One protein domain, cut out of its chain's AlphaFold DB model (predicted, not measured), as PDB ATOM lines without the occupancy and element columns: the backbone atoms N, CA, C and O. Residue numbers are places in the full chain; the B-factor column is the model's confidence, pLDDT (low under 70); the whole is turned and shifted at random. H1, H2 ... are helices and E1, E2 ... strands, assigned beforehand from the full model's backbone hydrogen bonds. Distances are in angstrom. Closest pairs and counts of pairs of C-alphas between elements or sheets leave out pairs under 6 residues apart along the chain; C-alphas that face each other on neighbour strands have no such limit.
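AT A GLANCE: This is residues 17 to 84 of the 153 residues of a protein of Ganoderma boninense (UniProt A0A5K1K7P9). There is little regular structure: a two-stranded hairpin, E1 and E2, makes one end of a rod, and loops with two very short helices, H1 and H2, fill the rest. The long link, residues 48 to 76, runs from the hairpin to the far end, near Pro 66, and back. The printed part has 68 residues, 21 in named elements, in the order H1, H2, E1, E2; the class is mixed, the sheet antiparallel. It is only just loose, close to compact, with a radius of gyration of the C-alphas of 13.5 A and spans of 41 by 20 by 18 A.

IN THESE COORDINATES: E1, residues 42 to 47, is 14.4 A long and begins at C-alpha 42 (201.690, 231.312, 160.724). E2, residues 77 to 83, is 15.4 A long and ends at C-alpha 83 (200.286, 226.873, 157.943). H1 is residues 17 to 20 and H2 residues 30 to 33, each 5.2 A long.

HOW THE PARTS SIT: E1 and E2 are antiparallel neighbours at 157 degrees; N 44 and O 81 are within hydrogen-bond range at 2.8 A. H1 and H2 are too short for any O i to N i+4 pair; the single O i to N i+3 pair is within range in H1 but not in H2. H1 is apart from H2, E1 and E2.

THE WHOLE: The C-alphas of Pro 66 and Ser 84, the two farthest apart, are 42.1 A from each other. The printed part has no cut, and no printed residue is under 70 in pLDDT.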
ATOM      1  N   ALA A  17     189.315 251.038 149.025       91.19
ATOM      2  CA  ALA A  17     190.730 250.672 149.005       91.19
ATOM      3  C   ALA A  17     191.605 251.852 149.444       91.19
ATOM      4  O   ALA A  17     192.379 251.712 150.379       91.19
ATOM      5  N   ALA A  18     191.403 253.042 148.871       90.12
ATOM      6  CA  ALA A  18     192.162 254.234 149.247       90.12
ATOM      7  C   ALA A  18     192.083 254.541 150.753       90.12
ATOM      8  O   ALA A  18     193.096 254.866 151.359       90.12
ATOM      9  N   THR A  19     190.917 254.401 151.384       91.56
ATOM     10  CA  THR A  19     190.745 254.702 152.815       91.56
ATOM     11  C   THR A  19     191.347 253.614 153.710       91.56
ATOM     12  O   THR A  19     191.926 253.924 154.747       91.56
ATOM     13  N   LEU A  20     191.243 252.343 153.312       91.69
ATOM     14  CA  LEU A  20     191.712 251.194 154.100       91.69
ATOM     15  C   LEU A  20     193.199 250.860 153.888       91.69
ATOM     16  O   LEU A  20     193.784 250.107 154.665       91.69
ATOM     17  N   CYS A  21     193.813 251.397 152.835       91.25
ATOM     18  CA  CYS A  21     195.168 251.072 152.389       91.25
ATOM     19  C   CYS A  21     196.139 252.245 152.476       91.25
ATOM     20  O   CYS A  21     196.990 252.451 151.608       91.25
ATOM     21  N   GLN A  22     196.008 253.037 153.530       90.31
ATOM     22  CA  GLN A  22     196.926 254.131 153.801       90.31
ATOM     23  C   GLN A  22     198.282 253.585 154.282       90.31
ATOM     24  O   GLN A  22     198.334 252.802 155.224       90.31
ATOM     25  N   HIS A  23     199.372 254.028 153.647       89.38
ATOM     26  CA  HIS A  23     200.766 253.721 154.024       89.38
ATOM     27  C   HIS A  23     201.389 254.820 154.908       89.38
ATOM     28  O   HIS A  23     202.511 254.709 155.387       89.38
ATOM     29  N   ILE A  24     200.647 255.901 155.178       89.94
ATOM     30  CA  ILE A  24     201.107 257.018 156.019       89.94
ATOM     31  C   ILE A  24     201.164 256.679 157.519       89.94
ATOM     32  O   ILE A  24     201.535 257.529 158.320       89.94
ATOM     33  N   TYR A  25     200.774 255.464 157.918       90.88
ATOM     34  CA  TYR A  25     200.730 255.034 159.320       90.88
ATOM     35  C   TYR A  25     201.698 253.894 159.643       90.88
ATOM     36  O   TYR A  25     201.683 253.369 160.757       90.88
ATOM     37  N   ASP A  26     202.585 253.525 158.718       86.88
ATOM     38  CA  ASP A  26     203.465 252.362 158.879       86.88
ATOM     39  C   ASP A  26     204.419 252.505 160.082       86.88
ATOM     40  O   ASP A  26     204.751 251.526 160.757       86.88
ATOM     41  N   LEU A  27     204.782 253.741 160.453       87.81
ATOM     42  CA  LEU A  27     205.611 253.991 161.638       87.81
ATOM     43  C   LEU A  27     204.865 253.804 162.971       87.81
ATOM     44  O   LEU A  27     205.536 253.687 163.999       87.81
ATOM     45  N   MET A  28     203.529 253.709 162.983       89.31
ATOM     46  CA  MET A  28     202.753 253.453 164.208       89.31
ATOM     47  C   MET A  28     202.928 252.015 164.719       89.31
ATOM     48  O   MET A  28     202.672 251.735 165.887       89.31
ATOM     49  N   GLY A  29     203.436 251.115 163.870       90.25
ATOM     50  CA  GLY A  29     203.643 249.708 164.196       90.25
ATOM     51  C   GLY A  29     202.402 248.846 163.964       90.25
ATOM     52  O   GLY A  29     201.310 249.336 163.688       90.25
ATOM     53  N   CYS A  30     202.594 247.531 164.057       91.56
ATOM     54  CA  CYS A  30     201.611 246.556 163.594       91.56
ATOM     55  C   CYS A  30     200.335 246.506 164.418       91.56
ATOM     56  O   CYS A  30     199.254 246.514 163.843       91.56
ATOM     57  N   ASP A  31     200.448 246.549 165.747       91.44
ATOM     58  CA  ASP A  31     199.276 246.499 166.624       91.44
ATOM     59  C   ASP A  31     198.352 247.714 166.434       91.44
ATOM     60  O   ASP A  31     197.164 247.616 166.711       91.44
ATOM     61  N   TRP A  32     198.879 248.842 165.937       92.19
ATOM     62  CA  TRP A  32     198.100 250.049 165.662       92.19
ATOM     63  C   TRP A  32     197.619 250.123 164.211       92.19
ATOM     64  O   TRP A  32     196.440 250.356 163.962       92.19
ATOM     65  N   ASN A  33     198.520 249.918 163.244       91.69
ATOM     66  CA  ASN A  33     198.203 250.054 161.820       91.69
ATOM     67  C   ASN A  33     197.291 248.923 161.327       91.69
ATOM     68  O   ASN A  33     196.426 249.147 160.483       91.69
ATOM     69  N   MET A  34     197.478 247.706 161.845       91.56
ATOM     70  CA  MET A  34     196.705 246.517 161.485       91.56
ATOM     71  C   MET A  34     196.502 245.630 162.719       91.56
ATOM     72  O   MET A  34     197.188 244.623 162.879       91.56
ATOM     73  N   PRO A  35     195.586 245.994 163.623       92.50
ATOM     74  CA  PRO A  35     195.340 245.208 164.824       92.50
ATOM     75  C   PRO A  35     194.929 243.773 164.450       92.50
ATOM     76  O   PRO A  35     194.194 243.559 163.488       92.50
ATOM     77  N   GLY A  36     195.433 242.776 165.174       91.75
ATOM     78  CA  GLY A  36     195.255 241.370 164.814       91.75
ATOM     79  C   GLY A  36     195.825 240.410 165.854       91.75
ATOM     80  O   GLY A  36     196.346 240.825 166.891       91.75
ATOM     81  N   ASN A  37     195.731 239.109 165.573       90.94
ATOM     82  CA  ASN A  37     196.328 238.073 166.409       90.94
ATOM     83  C   ASN A  37     197.784 237.813 165.986       90.94
ATOM     84  O   ASN A  37     198.034 237.133 164.999       90.94
ATOM     85  N   TYR A  38     198.733 238.331 166.767       89.38
ATOM     86  CA  TYR A  38     200.177 238.195 166.533       89.38
ATOM     87  C   TYR A  38     200.831 237.100 167.397       89.38
ATOM     88  O   TYR A  38     201.958 237.263 167.871       89.38
ATOM     89  N   LYS A  39     200.117 236.001 167.674       89.06
ATOM     90  CA  LYS A  39     200.706 234.821 168.331       89.06
ATOM     91  C   LYS A  39     201.800 234.206 167.449       89.06
ATOM     92  O   LYS A  39     201.824 234.398 166.239       89.06
ATOM     93  N   ALA A  40     202.719 233.471 168.074       87.69
ATOM     94  CA  ALA A  40     203.775 232.768 167.352       87.69
ATOM     95  C   ALA A  40     203.186 231.710 166.402       87.69
ATOM     96  O   ALA A  40     202.265 230.990 166.781       87.69
ATOM     97  N   GLY A  41     203.763 231.596 165.204       88.50
ATOM     98  CA  GLY A  41     203.293 230.705 164.139       88.50
ATOM     99  C   GLY A  41     202.844 231.473 162.896       88.50
ATOM    100  O   GLY A  41     203.004 232.689 162.813       88.50
ATOM    101  N   PHE A  42     202.309 230.744 161.918       90.19
ATOM    102  CA  PHE A  42     201.690 231.312 160.724       90.19
ATOM    103  C   PHE A  42     200.279 230.750 160.603       90.19
ATOM    104  O   PHE A  42     200.104 229.534 160.592       90.19
ATOM    105  N   ASP A  43     199.292 231.629 160.468       92.06
ATOM    106  CA  ASP A  43     197.902 231.250 160.240       92.06
ATOM    107  C   ASP A  43     197.386 231.906 158.956       92.06
ATOM    108  O   ASP A  43     197.679 233.068 158.660       92.06
ATOM    109  N   ALA A  44     196.582 231.163 158.204       92.69
ATOM    110  CA  ALA A  44     195.771 231.680 157.116       92.69
ATOM    111  C   ALA A  44     194.314 231.734 157.588       92.69
ATOM    112  O   ALA A  44     193.701 230.696 157.844       92.69
ATOM    113  N   CYS A  45     193.769 232.943 157.712       94.62
ATOM    114  CA  CYS A  45     192.403 233.191 158.167       94.62
ATOM    115  C   CYS A  45     191.622 234.008 157.137       94.62
ATOM    116  O   CYS A  45     192.182 234.856 156.438       94.62
ATOM    117  N   LYS A  46     190.300 233.836 157.125       96.38
ATOM    118  CA  LYS A  46     189.387 234.801 156.515       96.38
ATOM    119  C   LYS A  46     189.186 235.967 157.488       96.38
ATOM    120  O   LYS A  46     188.624 235.774 158.565       96.38
ATOM    121  N   GLY A  47     189.652 237.155 157.116       93.62
ATOM    122  CA  GLY A  47     189.452 238.386 157.883       93.62
ATOM    123  C   GLY A  47     188.253 239.188 157.387       93.62
ATOM    124  O   GLY A  47     188.029 239.287 156.179       93.62
ATOM    125  N   GLU A  48     187.511 239.778 158.317       93.62
ATOM    126  CA  GLU A  48     186.533 240.821 158.011       93.62
ATOM    127  C   GLU A  48     187.228 242.180 157.808       93.62
ATOM    128  O   GLU A  48     188.396 242.372 158.158       93.62
ATOM    129  N   THR A  49     186.520 243.140 157.210       91.81
ATOM    130  CA  THR A  49     187.063 244.496 157.025       91.81
ATOM    131  C   THR A  49     187.121 245.218 158.368       91.81
ATOM    132  O   THR A  49     186.092 245.393 159.010       91.81
ATOM    133  N   GLY A  50     188.319 245.639 158.778       90.44
ATOM    134  CA  GLY A  50     188.505 246.493 159.952       90.44
ATOM    135  C   GLY A  50     188.235 247.968 159.669       90.44
ATOM    136  O   GLY A  50     188.085 248.390 158.518       90.44
ATOM    137  N   GLU A  51     188.207 248.760 160.733       92.25
ATOM    138  CA  GLU A  51     188.055 250.206 160.662       92.25
ATOM    139  C   GLU A  51     189.242 250.872 159.942       92.25
ATOM    140  O   GLU A  51     190.385 250.413 160.056       92.25
ATOM    141  N   PRO A  52     189.007 251.971 159.199       92.44
ATOM    142  CA  PRO A  52     190.082 252.720 158.572       92.44
ATOM    143  C   PRO A  52     191.070 253.312 159.577       92.44
ATOM    144  O   PRO A  52     190.689 253.902 160.584       92.44
ATOM    145  N   MET A  53     192.358 253.223 159.260       91.81
ATOM    146  CA  MET A  53     193.430 253.628 160.158       91.81
ATOM    147  C   MET A  53     193.406 255.140 160.343       91.81
ATOM    148  O   MET A  53     193.262 255.904 159.383       91.81
ATOM    149  N   GLY A  54     193.569 255.567 161.590       91.31
ATOM    150  CA  GLY A  54     193.533 256.976 161.954       91.31
ATOM    151  C   GLY A  54     192.138 257.599 161.931       91.31
ATOM    152  O   GLY A  54     192.047 258.784 162.232       91.31
ATOM    153  N   ILE A  55     191.062 256.858 161.626       91.88
ATOM    154  CA  ILE A  55     189.693 257.387 161.693       91.88
ATOM    155  C   ILE A  55     189.017 256.940 162.988       91.88
ATOM    156  O   ILE A  55     188.485 255.840 163.071       91.88
ATOM    157  N   ASN A  56     188.949 257.826 163.980       87.56
ATOM    158  CA  ASN A  56     188.294 257.555 165.261       87.56
ATOM    159  C   ASN A  56     187.109 258.498 165.476       87.56
ATOM    160  O   ASN A  56     187.281 259.716 165.488       87.56
ATOM    161  N   ASN A  57     185.901 257.951 165.651       86.31
ATOM    162  CA  ASN A  57     184.668 258.725 165.873       86.31
ATOM    163  C   ASN A  57     184.459 259.863 164.847       86.31
ATOM    164  O   ASN A  57     184.032 260.959 165.194       86.31
ATOM    165  N   GLY A  58     184.814 259.621 163.579       84.38
ATOM    166  CA  GLY A  58     184.708 260.603 162.491       84.38
ATOM    167  C   GLY A  58     185.846 261.630 162.415       84.38
ATOM    168  O   GLY A  58     185.874 262.427 161.479       84.38
ATOM    169  N   THR A  59     186.801 261.606 163.347       87.81
ATOM    170  CA  THR A  59     188.016 262.435 163.297       87.81
ATOM    171  C   THR A  59     189.155 261.697 162.603       87.81
ATOM    172  O   THR A  59     189.260 260.479 162.728       87.81
ATOM    173  N   VAL A  60     190.000 262.430 161.871       91.44
ATOM    174  CA  VAL A  60     191.163 261.877 161.164       91.44
ATOM    175  C   VAL A  60     192.434 262.307 161.887       91.44
ATOM    176  O   VAL A  60     192.764 263.490 161.896       91.44
ATOM    177  N   PHE A  61     193.145 261.343 162.457       93.25
ATOM    178  CA  PHE A  61     194.501 261.507 162.967       93.25
ATOM    179  C   PHE A  61     195.498 261.539 161.812       93.25
ATOM    180  O   PHE A  61     195.400 260.747 160.875       93.25
ATOM    181  N   ARG A  62     196.501 262.407 161.899       91.75
ATOM    182  CA  ARG A  62     197.669 262.394 161.019       91.75
ATOM    183  C   ARG A  62     198.920 262.156 161.841       91.75
ATOM    184  O   ARG A  62     199.090 262.664 162.944       91.75
ATOM    185  N   GLN A  63     199.829 261.375 161.273       88.81
ATOM    186  CA  GLN A  63     201.096 261.091 161.923       88.81
ATOM    187  C   GLN A  63     201.864 262.404 162.163       88.81
ATOM    188  O   GLN A  63     202.118 263.151 161.220       88.81
ATOM    189  N   GLY A  64     202.193 262.686 163.428       87.75
ATOM    190  CA  GLY A  64     202.770 263.963 163.868       87.75
ATOM    191  C   GLY A  64     201.820 264.849 164.683       87.75
ATOM    192  O   GLY A  64     202.285 265.805 165.298       87.75
ATOM    193  N   ASP A  65     200.526 264.521 164.744       91.88
ATOM    194  CA  ASP A  65     199.584 265.201 165.635       91.88
ATOM    195  C   ASP A  65     199.982 265.020 167.115       91.88
ATOM    196  O   ASP A  65     200.550 263.986 167.491       91.88
ATOM    197  N   PRO A  66     199.659 265.996 167.989       92.00
ATOM    198  CA  PRO A  66     200.121 266.014 169.379       92.00
ATOM    199  C   PRO A  66     199.604 264.842 170.218       92.00
ATOM    200  O   PRO A  66     200.212 264.492 171.227       92.00
ATOM    201  N   ILE A  67     198.478 264.245 169.822       90.62
ATOM    202  CA  ILE A  67     197.873 263.109 170.511       90.62
ATOM    203  C   ILE A  67     197.646 262.007 169.488       90.62
ATOM    204  O   ILE A  67     196.821 262.128 168.587       90.62
ATOM    205  N   THR A  68     198.374 260.909 169.660       91.88
ATOM    206  CA  THR A  68     198.098 259.668 168.940       91.88
ATOM    207  C   THR A  68     196.924 258.961 169.609       91.88
ATOM    208  O   THR A  68     197.014 258.665 170.803       91.88
ATOM    209  N   PRO A  69     195.830 258.662 168.892       91.69
ATOM    210  CA  PRO A  69     194.727 257.920 169.476       91.69
ATOM    211  C   PRO A  69     195.093 256.442 169.661       91.69
ATOM    212  O   PRO A  69     196.008 255.922 169.019       91.69
ATOM    213  N   SER A  70     194.345 255.741 170.511       92.12
ATOM    214  CA  SER A  70     194.484 254.291 170.669       92.12
ATOM    215  C   SER A  70     194.234 253.544 169.354       92.12
ATOM    216  O   SER A  70     193.520 254.023 168.472       92.12
ATOM    217  N   ALA A  71     194.829 252.354 169.243       91.75
ATOM    218  CA  ALA A  71     194.588 251.441 168.133       91.75
ATOM    219  C   ALA A  71     193.111 251.023 168.065       91.75
ATOM    220  O   ALA A  71     192.446 250.901 169.099       91.75
ATOM    221  N   HIS A  72     192.625 250.751 166.855       94.25
ATOM    222  CA  HIS A  72     191.331 250.099 166.676       94.25
ATOM    223  C   HIS A  72     191.347 248.664 167.233       94.25
ATOM    224  O   HIS A  72     192.416 248.059 167.367       94.25
ATOM    225  N   PRO A  73     190.176 248.088 167.548       94.69
ATOM    226  CA  PRO A  73     190.063 246.660 167.808       94.69
ATOM    227  C   PRO A  73     190.528 245.826 166.606       94.69
ATOM    228  O   PRO A  73     190.465 246.260 165.457       94.69
ATOM    229  N   ALA A  74     190.978 244.596 166.865       94.94
ATOM    230  CA  ALA A  74     191.241 243.644 165.792       94.94
ATOM    231  C   ALA A  74     189.929 243.276 165.082       94.94
ATOM    232  O   ALA A  74     188.962 242.923 165.767       94.94
ATOM    233  N   PRO A  75     189.881 243.312 163.736       94.19
ATOM    234  CA  PRO A  75     188.726 242.821 163.009       94.19
ATOM    235  C   PRO A  75     188.543 241.325 163.261       94.19
ATOM    236  O   PRO A  75     189.499 240.588 163.526       94.19
ATOM    237  N   ALA A  76     187.298 240.866 163.156       96.94
ATOM    238  CA  ALA A  76     186.984 239.460 163.332       96.94
ATOM    239  C   ALA A  76     187.701 238.599 162.280       96.94
ATOM    240  O   ALA A  76     187.760 238.933 161.095       96.94
ATOM    241  N   THR A  77     188.210 237.454 162.723       96.25
ATOM    242  CA  THR A  77     188.794 236.424 161.862       96.25
ATOM    243  C   THR A  77     188.026 235.124 162.014       96.25
ATOM    244  O   THR A  77     187.618 234.758 163.117       96.25
ATOM    245  N   SER A  78     187.865 234.393 160.918       96.88
ATOM    246  CA  SER A  78     187.212 233.087 160.878       96.88
ATOM    247  C   SER A  78     187.981 232.128 159.968       96.88
ATOM    248  O   SER A  78     188.871 232.546 159.227       96.88
ATOM    249  N   GLN A  79     187.650 230.834 160.030       97.06
ATOM    250  CA  GLN A  79     188.232 229.804 159.152       97.06
ATOM    251  C   GLN A  79     189.772 229.777 159.188       97.06
ATOM    252  O   GLN A  79     190.427 229.596 158.166       97.06
ATOM    253  N   CYS A  80     190.346 229.999 160.372       95.31
ATOM    254  CA  CYS A  80     191.789 230.009 160.558       95.31
ATOM    255  C   CYS A  80     192.373 228.604 160.434       95.31
ATOM    256  O   CYS A  80     191.886 227.660 161.056       95.31
ATOM    257  N   THR A  81     193.445 228.494 159.661       95.19
ATOM    258  CA  THR A  81     194.238 227.274 159.516       95.19
ATOM    259  C   THR A  81     195.698 227.598 159.772       95.19
ATOM    260  O   THR A  81     196.227 228.557 159.212       95.19
ATOM    261  N   THR A  82     196.356 226.805 160.613       93.69
ATOM    262  CA  THR A  82     197.795 226.944 160.825       93.69
ATOM    263  C   THR A  82     198.533 226.414 159.608       93.69
ATOM    264  O   THR A  82     198.290 225.295 159.154       93.69
ATOM    265  N   VAL A  83     199.442 227.224 159.080       90.31
ATOM    266  CA  VAL A  83     200.286 226.873 157.943       90.31
ATOM    267  C   VAL A  83     201.722 226.713 158.416       90.31
ATOM    268  O   VAL A  83     202.204 227.429 159.293       90.31
ATOM    269  N   SER A  84     202.429 225.738 157.847       87.12
ATOM    270  CA  SER A  84     203.873 225.665 158.052       87.12
ATOM    271  C   SER A  84     204.521 226.889 157.416       87.12
ATOM    272  O   SER A  84     204.055 227.383 156.387       87.12
TER     273      SER A  84